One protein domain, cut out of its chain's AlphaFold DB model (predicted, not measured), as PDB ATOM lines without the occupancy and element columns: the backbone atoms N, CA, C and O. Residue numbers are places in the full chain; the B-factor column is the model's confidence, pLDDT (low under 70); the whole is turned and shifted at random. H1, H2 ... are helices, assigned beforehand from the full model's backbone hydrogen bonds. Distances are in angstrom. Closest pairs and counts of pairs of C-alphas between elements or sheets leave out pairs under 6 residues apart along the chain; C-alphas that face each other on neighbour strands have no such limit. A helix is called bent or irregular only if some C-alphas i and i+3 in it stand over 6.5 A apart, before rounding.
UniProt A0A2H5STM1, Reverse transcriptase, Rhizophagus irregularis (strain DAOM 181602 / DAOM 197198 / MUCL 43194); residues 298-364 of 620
ATOM      1  N   GLY A 298      15.758 -49.160 -44.556       90.19
ATOM      2  CA  GLY A 298      15.607 -49.471 -45.982       90.19
ATOM      3  C   GLY A 298      15.998 -48.329 -46.927       90.19
ATOM      4  O   GLY A 298      16.738 -47.410 -46.561       90.19
ATOM      5  N   VAL A 299      15.517 -48.405 -48.172       91.31
ATOM      6  CA  VAL A 299      15.986 -47.584 -49.305       91.31
ATOM      7  C   VAL A 299      15.851 -46.081 -49.035       91.31
ATOM      8  O   VAL A 299      16.809 -45.338 -49.245       91.31
ATOM      9  N   LEU A 300      14.721 -45.623 -48.485       92.56
ATOM     10  CA  LEU A 300      14.507 -44.204 -48.165       92.56
ATOM     11  C   LEU A 300      15.530 -43.669 -47.149       92.56
ATOM     12  O   LEU A 300      16.054 -42.563 -47.316       92.56
ATOM     13  N   GLY A 301      15.843 -44.453 -46.115       93.06
ATOM     14  CA  GLY A 301      16.848 -44.095 -45.117       93.06
ATOM     15  C   GLY A 301      18.249 -44.008 -45.724       93.06
ATOM     16  O   GLY A 301      18.997 -43.073 -45.435       93.06
ATOM     17  N   ILE A 302      18.603 -44.942 -46.614       93.50
ATOM     18  CA  ILE A 302      19.897 -44.934 -47.317       93.50
ATOM     19  C   ILE A 302      20.003 -43.709 -48.236       93.50
ATOM     20  O   ILE A 302      20.992 -42.981 -48.167       93.50
ATOM     21  N   ILE A 303      18.971 -43.417 -49.036       94.75
ATOM     22  CA  ILE A 303      18.928 -42.232 -49.913       94.75
ATOM     23  C   ILE A 303      19.086 -40.951 -49.096       94.75
ATOM     24  O   ILE A 303      19.866 -40.075 -49.466       94.75
ATOM     25  N   THR A 304      18.384 -40.844 -47.966       94.00
ATOM     26  CA  THR A 304      18.460 -39.670 -47.085       94.00
ATOM     27  C   THR A 304      19.888 -39.452 -46.582       94.00
ATOM     28  O   THR A 304      20.398 -38.331 -46.636       94.00
ATOM     29  N   ARG A 305      20.583 -40.523 -46.179       93.44
ATOM     30  CA  ARG A 305      21.994 -40.467 -45.765       93.44
ATOM     31  C   ARG A 305      22.919 -40.065 -46.907       93.44
ATOM     32  O   ARG A 305      23.773 -39.202 -46.707       93.44
ATOM     33  N   ILE A 306      22.718 -40.613 -48.107       95.06
ATOM     34  CA  ILE A 306      23.472 -40.214 -49.306       95.06
ATOM     35  C   ILE A 306      23.281 -38.716 -49.575       95.06
ATOM     36  O   ILE A 306      24.267 -37.990 -49.693       95.06
ATOM     37  N   ARG A 307      22.035 -38.221 -49.590       94.69
ATOM     38  CA  ARG A 307      21.717 -36.796 -49.800       94.69
ATOM     39  C   ARG A 307      22.326 -35.898 -48.726       94.69
ATOM     40  O   ARG A 307      22.819 -34.823 -49.052       94.69
ATOM     41  N   ASN A 308      22.345 -36.343 -47.470       94.38
ATOM     42  CA  ASN A 308      22.989 -35.615 -46.379       94.38
ATOM     43  C   ASN A 308      24.510 -35.492 -46.581       94.38
ATOM     44  O   ASN A 308      25.075 -34.415 -46.402       94.38
ATOM     45  N   LYS A 309      25.183 -36.563 -47.023       93.94
ATOM     46  CA  LYS A 309      26.627 -36.527 -47.319       93.94
ATOM     47  C   LYS A 309      26.947 -35.731 -48.587       93.94
ATOM     48  O   LYS A 309      27.951 -35.024 -48.612       93.94
ATOM     49  N   GLN A 310      26.082 -35.782 -49.600       94.94
ATOM     50  CA  GLN A 310      26.182 -34.914 -50.778       94.94
ATOM     51  C   GLN A 310      26.084 -33.441 -50.374       94.94
ATOM     52  O   GLN A 310      26.926 -32.648 -50.786       94.94
ATOM     53  N   LEU A 311      25.124 -33.091 -49.509       95.12
ATOM     54  CA  LEU A 311      24.973 -31.730 -48.995       95.12
ATOM     55  C   LEU A 311      26.196 -31.288 -48.179       95.12
ATOM     56  O   LEU A 311      26.694 -30.182 -48.379       95.12
ATOM     57  N   GLN A 312      26.723 -32.164 -47.314       94.31
ATOM     58  CA  GLN A 312      27.955 -31.909 -46.561       94.31
ATOM     59  C   GLN A 312      29.115 -31.516 -47.490       94.31
ATOM     60  O   GLN A 312      29.787 -30.512 -47.259       94.31
ATOM     61  N   SER A 313      29.330 -32.283 -48.562       93.56
ATOM     62  CA  SER A 313      30.382 -32.008 -49.544       93.56
ATOM     63  C   SER A 313      30.097 -30.767 -50.392       93.56
ATOM     64  O   SER A 313      31.008 -29.978 -50.620       93.56
ATOM     65  N   GLU A 314      28.854 -30.551 -50.823       93.62
ATOM     66  CA  GLU A 314      28.462 -29.380 -51.618       93.62
ATOM     67  C   GLU A 314      28.687 -28.065 -50.862       93.62
ATOM     68  O   GLU A 314      29.060 -27.052 -51.460       93.62
ATOM     69  N   MET A 315      28.491 -28.094 -49.544       92.50
ATOM     70  CA  MET A 315      28.658 -26.946 -48.655       92.50
ATOM     71  C   MET A 315      30.052 -26.844 -48.029       92.50
ATOM     72  O   MET A 315      30.307 -25.889 -47.302       92.50
ATOM     73  N   ILE A 316      30.960 -27.785 -48.324       94.06
ATOM     74  CA  ILE A 316      32.325 -27.838 -47.765       94.06
ATOM     75  C   ILE A 316      32.310 -27.914 -46.225       94.06
ATOM     76  O   ILE A 316      33.213 -27.440 -45.543       94.06
ATOM     77  N   LEU A 317      31.285 -28.550 -45.655       93.44
ATOM     78  CA  LEU A 317      31.137 -28.686 -44.209       93.44
ATOM     79  C   LEU A 317      32.033 -29.810 -43.676       93.44
ATOM     80  O   LEU A 317      32.055 -30.927 -44.200       93.44
ATOM     81  N   THR A 318      32.747 -29.535 -42.587       92.62
ATOM     82  CA  THR A 318      33.592 -30.527 -41.906       92.62
ATOM     83  C   THR A 318      32.776 -31.471 -41.027       92.62
ATOM     84  O   THR A 318      33.145 -32.634 -40.876       92.62
ATOM     85  N   LYS A 319      31.630 -31.017 -40.514       91.75
ATOM     86  CA  LYS A 319      30.646 -31.836 -39.790       91.75
ATOM     87  C   LYS A 319      29.387 -32.046 -40.627       91.75
ATOM     88  O   LYS A 319      29.130 -31.310 -41.578       91.75
ATOM     89  N   SER A 320      28.612 -33.075 -40.293       91.88
ATOM     90  CA  SER A 320      27.340 -33.338 -40.966       91.88
ATOM     91  C   SER A 320      26.375 -32.140 -40.840       91.88
ATOM     92  O   SER A 320      26.247 -31.600 -39.739       91.88
ATOM     93  N   PRO A 321      25.629 -31.773 -41.907       92.62
ATOM     94  CA  PRO A 321      24.583 -30.742 -41.865       92.62
ATOM     95  C   PRO A 321      23.531 -30.969 -40.771       92.62
ATOM     96  O   PRO A 321      22.912 -30.034 -40.281       92.62
ATOM     97  N   THR A 322      23.313 -32.228 -40.393       90.12
ATOM     98  CA  THR A 322      22.380 -32.648 -39.338       90.12
ATOM     99  C   THR A 322      22.960 -32.606 -37.927       90.12
ATOM    100  O   THR A 322      22.247 -32.896 -36.974       90.12
ATOM    101  N   THR A 323      24.249 -32.314 -37.788       88.44
ATOM    102  CA  THR A 323      24.930 -32.171 -36.495       88.44
ATOM    103  C   THR A 323      25.154 -30.700 -36.187       88.44
ATOM    104  O   THR A 323      24.948 -30.267 -35.058       88.44
ATOM    105  N   GLU A 324      25.560 -29.930 -37.196       88.00
ATOM    106  CA  GLU A 324      25.798 -28.500 -37.072       88.00
ATOM    107  C   GLU A 324      25.265 -27.780 -38.311       88.00
ATOM    108  O   GLU A 324      25.673 -28.061 -39.439       88.00
ATOM    109  N   TRP A 325      24.339 -26.849 -38.085       92.38
ATOM    110  CA  TRP A 325      23.782 -25.987 -39.116       92.38
ATOM    111  C   TRP A 325      23.641 -24.569 -38.579       92.38
ATOM    112  O   TRP A 325      23.067 -24.361 -37.513       92.38
ATOM    113  N   ASN A 326      24.156 -23.598 -39.328       91.38
ATOM    114  CA  ASN A 326      24.243 -22.198 -38.912       91.38
ATOM    115  C   ASN A 326      23.865 -21.210 -40.033       91.38
ATOM    116  O   ASN A 326      24.252 -20.042 -39.992       91.38
ATOM    117  N   ILE A 327      23.126 -21.666 -41.050       91.94
ATOM    118  CA  ILE A 327      22.784 -20.864 -42.231       91.94
ATOM    119  C   ILE A 327      21.289 -20.555 -42.240       91.94
ATOM    120  O   ILE A 327      20.455 -21.463 -42.268       91.94
ATOM    121  N   LYS A 328      20.961 -19.261 -42.259       92.19
ATOM    122  CA  LYS A 328      19.585 -18.761 -42.359       92.19
ATOM    123  C   LYS A 328      18.993 -19.010 -43.740       92.19
ATOM    124  O   LYS A 328      19.719 -19.075 -44.737       92.19
ATOM    125  N   SER A 329      17.664 -19.067 -43.835       91.06
ATOM    126  CA  SER A 329      17.000 -19.278 -45.132       91.06
ATOM    127  C   SER A 329      17.268 -18.160 -46.144       91.06
ATOM    128  O   SER A 329      17.365 -18.437 -47.340       91.06
ATOM    129  N   CYS A 330      17.446 -16.915 -45.690       89.12
ATOM    130  CA  CYS A 330      17.758 -15.773 -46.554       89.12
ATOM    131  C   CYS A 330      19.161 -15.845 -47.178       89.12
ATOM    132  O   CYS A 330      19.376 -15.328 -48.278       89.12
ATOM    133  N   ASP A 331      20.096 -16.510 -46.500       89.62
ATOM    134  CA  ASP A 331      21.494 -16.604 -46.917       89.62
ATOM    135  C   ASP A 331      21.774 -17.860 -47.745       89.62
ATOM    136  O   ASP A 331      22.768 -17.903 -48.471       89.62
ATOM    137  N   LEU A 332      20.892 -18.863 -47.690       91.44
ATOM    138  CA  LEU A 332      21.058 -20.144 -48.370       91.44
ATOM    139  C   LEU A 332      21.209 -19.978 -49.894       91.44
ATOM    140  O   LEU A 332      20.320 -19.476 -50.585       91.44
ATOM    141  N   LYS A 333      22.342 -20.443 -50.440       90.25
ATOM    142  CA  LYS A 333      22.639 -20.418 -51.886       90.25
ATOM    143  C   LYS A 333      22.482 -21.761 -52.573       90.25
ATOM    144  O   LYS A 333      22.340 -21.783 -53.797       90.25
ATOM    145  N   VAL A 334      22.465 -22.854 -51.811       88.50
ATOM    146  CA  VAL A 334      22.136 -24.180 -52.340       88.50
ATOM    147  C   VAL A 334      20.709 -24.142 -52.876       88.50
ATOM    148  O   VAL A 334      19.745 -24.005 -52.123       88.50
ATOM    149  N   LYS A 335      20.574 -24.237 -54.199       83.00
ATOM    150  CA  LYS A 335      19.269 -24.260 -54.859       83.00
ATOM    151  C   LYS A 335      18.737 -25.684 -54.905       83.00
ATOM    152  O   LYS A 335      19.495 -26.637 -55.051       83.00
ATOM    153  N   TYR A 336      17.416 -25.805 -54.815       83.31
ATOM    154  CA  TYR A 336      16.685 -27.050 -55.068       83.31
ATOM    155  C   TYR A 336      17.091 -28.246 -54.190       83.31
ATOM    156  O   TYR A 336      16.976 -29.402 -54.591       83.31
ATOM    157  N   ASN A 337      17.537 -27.980 -52.963       91.00
ATOM    158  CA  ASN A 337      17.838 -29.018 -51.988       91.00
ATOM    159  C   ASN A 337      16.869 -28.915 -50.809       91.00
ATOM    160  O   ASN A 337      16.995 -28.026 -49.967       91.00
ATOM    161  N   ILE A 338      15.897 -29.831 -50.758       91.94
ATOM    162  CA  ILE A 338      14.859 -29.798 -49.723       91.94
ATOM    163  C   ILE A 338      15.466 -29.997 -48.329       91.94
ATOM    164  O   ILE A 338      15.034 -29.336 -47.399       91.94
ATOM    165  N   LEU A 339      16.502 -30.834 -48.183       94.38
ATOM    166  CA  LEU A 339      17.187 -31.021 -46.898       94.38
ATOM    167  C   LEU A 339      17.807 -29.706 -46.407       94.38
ATOM    168  O   LEU A 339      17.563 -29.303 -45.274       94.38
ATOM    169  N   ALA A 340      18.553 -29.016 -47.274       95.12
ATOM    170  CA  ALA A 340      19.183 -27.740 -46.940       95.12
ATOM    171  C   ALA A 340      18.146 -26.665 -46.584       95.12
ATOM    172  O   ALA A 340      18.289 -25.954 -45.593       95.12
ATOM    173  N   ALA A 341      17.072 -26.578 -47.372       94.19
ATOM    174  CA  ALA A 341      15.988 -25.639 -47.121       94.19
ATOM    175  C   ALA A 341      15.236 -25.961 -45.816       94.19
ATOM    176  O   ALA A 341      14.913 -25.033 -45.080       94.19
ATOM    177  N   THR A 342      15.022 -27.240 -45.480       95.19
ATOM    178  CA  THR A 342      14.439 -27.654 -44.192       95.19
ATOM    179  C   THR A 342      15.336 -27.258 -43.019       95.19
ATOM    180  O   THR A 342      14.850 -26.665 -42.061       95.19
ATOM    181  N   LEU A 343      16.642 -27.532 -43.093       95.50
ATOM    182  CA  LEU A 343      17.586 -27.161 -42.032       95.50
ATOM    183  C   LEU A 343      17.662 -25.637 -41.843       95.50
ATOM    184  O   LEU A 343      17.697 -25.158 -40.713       95.50
ATOM    185  N   ALA A 344      17.592 -24.866 -42.931       95.00
ATOM    186  CA  ALA A 344      17.585 -23.409 -42.864       95.00
ATOM    187  C   ALA A 344      16.313 -22.840 -42.210       95.00
ATOM    188  O   ALA A 344      16.417 -21.976 -41.343       95.00
ATOM    189  N   ILE A 345      15.119 -23.344 -42.554       94.88
ATOM    190  CA  ILE A 345      13.880 -22.889 -41.891       94.88
ATOM    191  C   ILE A 345      13.815 -23.328 -40.424       94.88
ATOM    192  O   ILE A 345      13.228 -22.619 -39.611       94.88
ATOM    193  N   MET A 346      14.414 -24.472 -40.071       95.12
ATOM    194  CA  MET A 346      14.562 -24.899 -38.676       95.12
ATOM    195  C   MET A 346      15.441 -23.920 -37.902       95.12
ATOM    196  O   MET A 346      15.050 -23.471 -36.826       95.12
ATOM    197  N   TYR A 347      16.584 -23.546 -38.479       95.00
ATOM    198  CA  TYR A 347      17.517 -22.604 -37.873       95.00
ATOM    199  C   TYR A 347      16.895 -21.223 -37.650       95.00
ATOM    200  O   TYR A 347      17.041 -20.657 -36.571       95.00
ATOM    201  N   ASP A 348      16.115 -20.722 -38.612       94.38
ATOM    202  CA  ASP A 348      15.379 -19.458 -38.462       94.38
ATOM    203  C   ASP A 348      14.382 -19.475 -37.282       94.38
ATOM    204  O   ASP A 348      14.029 -18.418 -36.763       94.38
ATOM    205  N   HIS A 349      13.945 -20.662 -36.843       94.25
ATOM    206  CA  HIS A 349      13.039 -20.867 -35.706       94.25
ATOM    207  C   HIS A 349      13.754 -21.404 -34.452       94.25
ATOM    208  O   HIS A 349      13.095 -21.910 -33.545       94.25
ATOM    209  N   ASN A 350      15.088 -21.308 -34.384       94.88
ATOM    210  CA  ASN A 350      15.913 -21.808 -33.276       94.88
ATOM    211  C   ASN A 350      15.735 -23.314 -32.991       94.88
ATOM    212  O   ASN A 350      15.898 -23.769 -31.859       94.88
ATOM    213  N   LEU A 351      15.401 -24.101 -34.016       93.44
ATOM    214  CA  LEU A 351      15.311 -25.554 -33.925       93.44
ATOM    215  C   LEU A 351      16.619 -26.188 -34.394       93.44
ATOM    216  O   LEU A 351      17.131 -25.874 -35.468       93.44
ATOM    217  N   THR A 352      17.122 -27.143 -33.619       88.19
ATOM    218  CA  THR A 352      18.308 -27.927 -33.976       88.19
ATOM    219  C   THR A 352      17.931 -29.371 -34.253       88.19
ATOM    220  O   THR A 352      17.167 -29.970 -33.498       88.19
ATOM    221  N   PHE A 353      18.516 -29.955 -35.295       85.94
ATOM    222  CA  PHE A 353      18.505 -31.397 -35.501       85.94
ATOM    223  C   PHE A 353      19.761 -31.982 -34.847       85.94
ATOM    224  O   PHE A 353      20.836 -31.402 -34.968       85.94
ATOM    225  N   ARG A 354      19.635 -33.107 -34.139       81.38
ATOM    226  CA  ARG A 354      20.786 -33.877 -33.658       81.38
ATOM    227  C   ARG A 354      20.642 -35.299 -34.149       81.38
ATOM    228  O   ARG A 354      19.673 -35.978 -33.831       81.38
ATOM    229  N   SER A 355      21.606 -35.719 -34.948       74.75
ATOM    230  CA  SER A 355      21.728 -37.099 -35.391       74.75
ATOM    231  C   SER A 355      22.752 -37.814 -34.517       74.75
ATOM    232  O   SER A 355      23.747 -37.192 -34.164       74.75
ATOM    233  N   SER A 356      22.510 -39.081 -34.175       68.88
ATOM    234  CA  SER A 356      23.427 -39.912 -33.388       68.88
ATOM    235  C   SER A 356      24.087 -40.990 -34.249       68.88
ATOM    236  O   SER A 356      23.415 -41.655 -35.040       68.88
ATOM    237  N   GLY A 357      25.385 -41.230 -34.053       70.75
ATOM    238  CA  GLY A 357      26.083 -42.397 -34.608       70.75
ATOM    239  C   GLY A 357      26.652 -42.188 -36.018       70.75
ATOM    240  O   GLY A 357      27.355 -41.213 -36.273       70.75
ATOM    241  N   GLN A 358      26.398 -43.123 -36.947       62.78
ATOM    242  CA  GLN A 358      27.019 -43.129 -38.291       62.78
ATOM    243  C   GLN A 358      26.708 -41.878 -39.134       62.78
ATOM    244  O   GLN A 358      27.428 -41.552 -40.083       62.78
ATOM    245  N   ASP A 359      25.653 -41.156 -38.774       69.50
ATOM    246  CA  ASP A 359      25.153 -40.009 -39.515       69.50
ATOM    247  C   ASP A 359      25.923 -38.707 -39.219       69.50
ATOM    248  O   ASP A 359      25.916 -37.806 -40.064       69.50
ATOM    249  N   GLU A 360      26.692 -38.630 -38.125       77.12
ATOM    250  CA  GLU A 360      27.429 -37.424 -37.696       77.12
ATOM    251  C   GLU A 360      28.644 -37.065 -38.568       77.12
ATOM    252  O   GLU A 360      29.130 -35.939 -38.483       77.12
ATOM    253  N   ASN A 361      29.115 -37.996 -39.414       86.88
ATOM    254  CA  ASN A 361      30.307 -37.910 -40.279       86.88
ATOM    255  C   ASN A 361      31.147 -36.629 -40.142       86.88
ATOM    256  O   ASN A 361      30.848 -35.597 -40.749       86.88
ATOM    257  N   ILE A 362      32.246 -36.745 -39.403       90.56
ATOM    258  CA  ILE A 362      33.194 -35.660 -39.172       90.56
ATOM    259  C   ILE A 362      34.427 -35.898 -40.041       90.56
ATOM    260  O   ILE A 362      35.065 -36.950 -39.947       90.56
ATOM    261  N   ILE A 363      34.773 -34.918 -40.869       90.12
ATOM    262  CA  ILE A 363      35.991 -34.913 -41.677       90.12
ATOM    263  C   ILE A 363      37.147 -34.470 -40.778       90.12
ATOM    264  O   ILE A 363      37.151 -33.357 -40.264       90.12
ATOM    265  N   ARG A 364      38.125 -35.353 -40.566       88.88
ATOM    266  CA  ARG A 364      39.285 -35.139 -39.682       88.88
ATOM    267  C   ARG A 364      40.579 -34.917 -40.472       88.88
ATOM    268  O   ARG A 364      40.610 -35.070 -41.694       88.88
TER     269      ARG A 364
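This is residues 298 to 364 of the 620 residues of the protein "Reverse transcriptase" of Rhizophagus irregularis (strain DAOM 181602 / DAOM 197198 / MUCL 43194) (UniProt A0A2H5STM1). Two helices, H1 and H2, are set at a wide angle to each other, and a long unnamed link, residues 315 to 337, turns back past H1, passes through the middle of the domain near Pro 321 and then folds round one side of H2. From the end of H2 a thinner strip, residues 349 to 356, leads back to the H1 side, where the very short helix H3 lies, while residues 298 to 303 at the beginning stick out. The printed part has 67 residues with three named helices, in the order H1, H2, H3, and no named strand; the class is all helix, though under half of the residues, 31 of 67, are in named elements. The whole is compact, with a radius of gyration of the C-alphas of 11.5 A, and spans 32 by 24 by 21 A.

Begin at Gly 298 and find C-alpha 299 at (15.986, -47.584, -49.305); from there H1 runs through residues 299 to 314, 22.2 A from first to last C-alpha. Go on to C-alpha 338 at (14.859, -29.798, -49.723), where H2 begins; it holds residues 338 to 348 and is 15.3 A long. Further on, residues 357 to 360 form H3, which ends at C-alpha 360 at (27.429, -37.424, -37.696). H3 is neither bent nor irregular, but only just: C-alphas 357 and 360 are 6.0 A apart.

Look first at residues 307 to 311, the part of H1 that touches H2. H1 and H2 only just touch, with 3 pairs of C-alphas within 8 A; their closest C-alphas, those of Leu 311 and Ala 340, are 7.3 A apart. The two run the same way at a steep tilt of 68 degrees, only just short of about perpendicular. H1 and H3 are close but not clearly touching, and their closest C-alphas, those of Arg 305 and Asp 359, are 7.0 A apart. H2 and H3 are apart. In the backbones of H1 and H2 you will find every O i to N i+4 pair within hydrogen-bond range; H3 is too short for such a pair, and its 1 pair of O i and N i+3 is within range.

The C-alphas farthest apart in the domain, those of Gly 298 and Cys 330, are 33.8 A apart, and the first and last printed C-alphas are 28.4 A apart. The printed part has no cut. Between H1 and H2 you follow a long link of 23 residues, and between H2 and H3 a short one of 8. In the B-factor column the mean pLDDT of the printed part is 90.0; residue 356 and residues 358 to 359 are under 70, so look there for the model's low confidence.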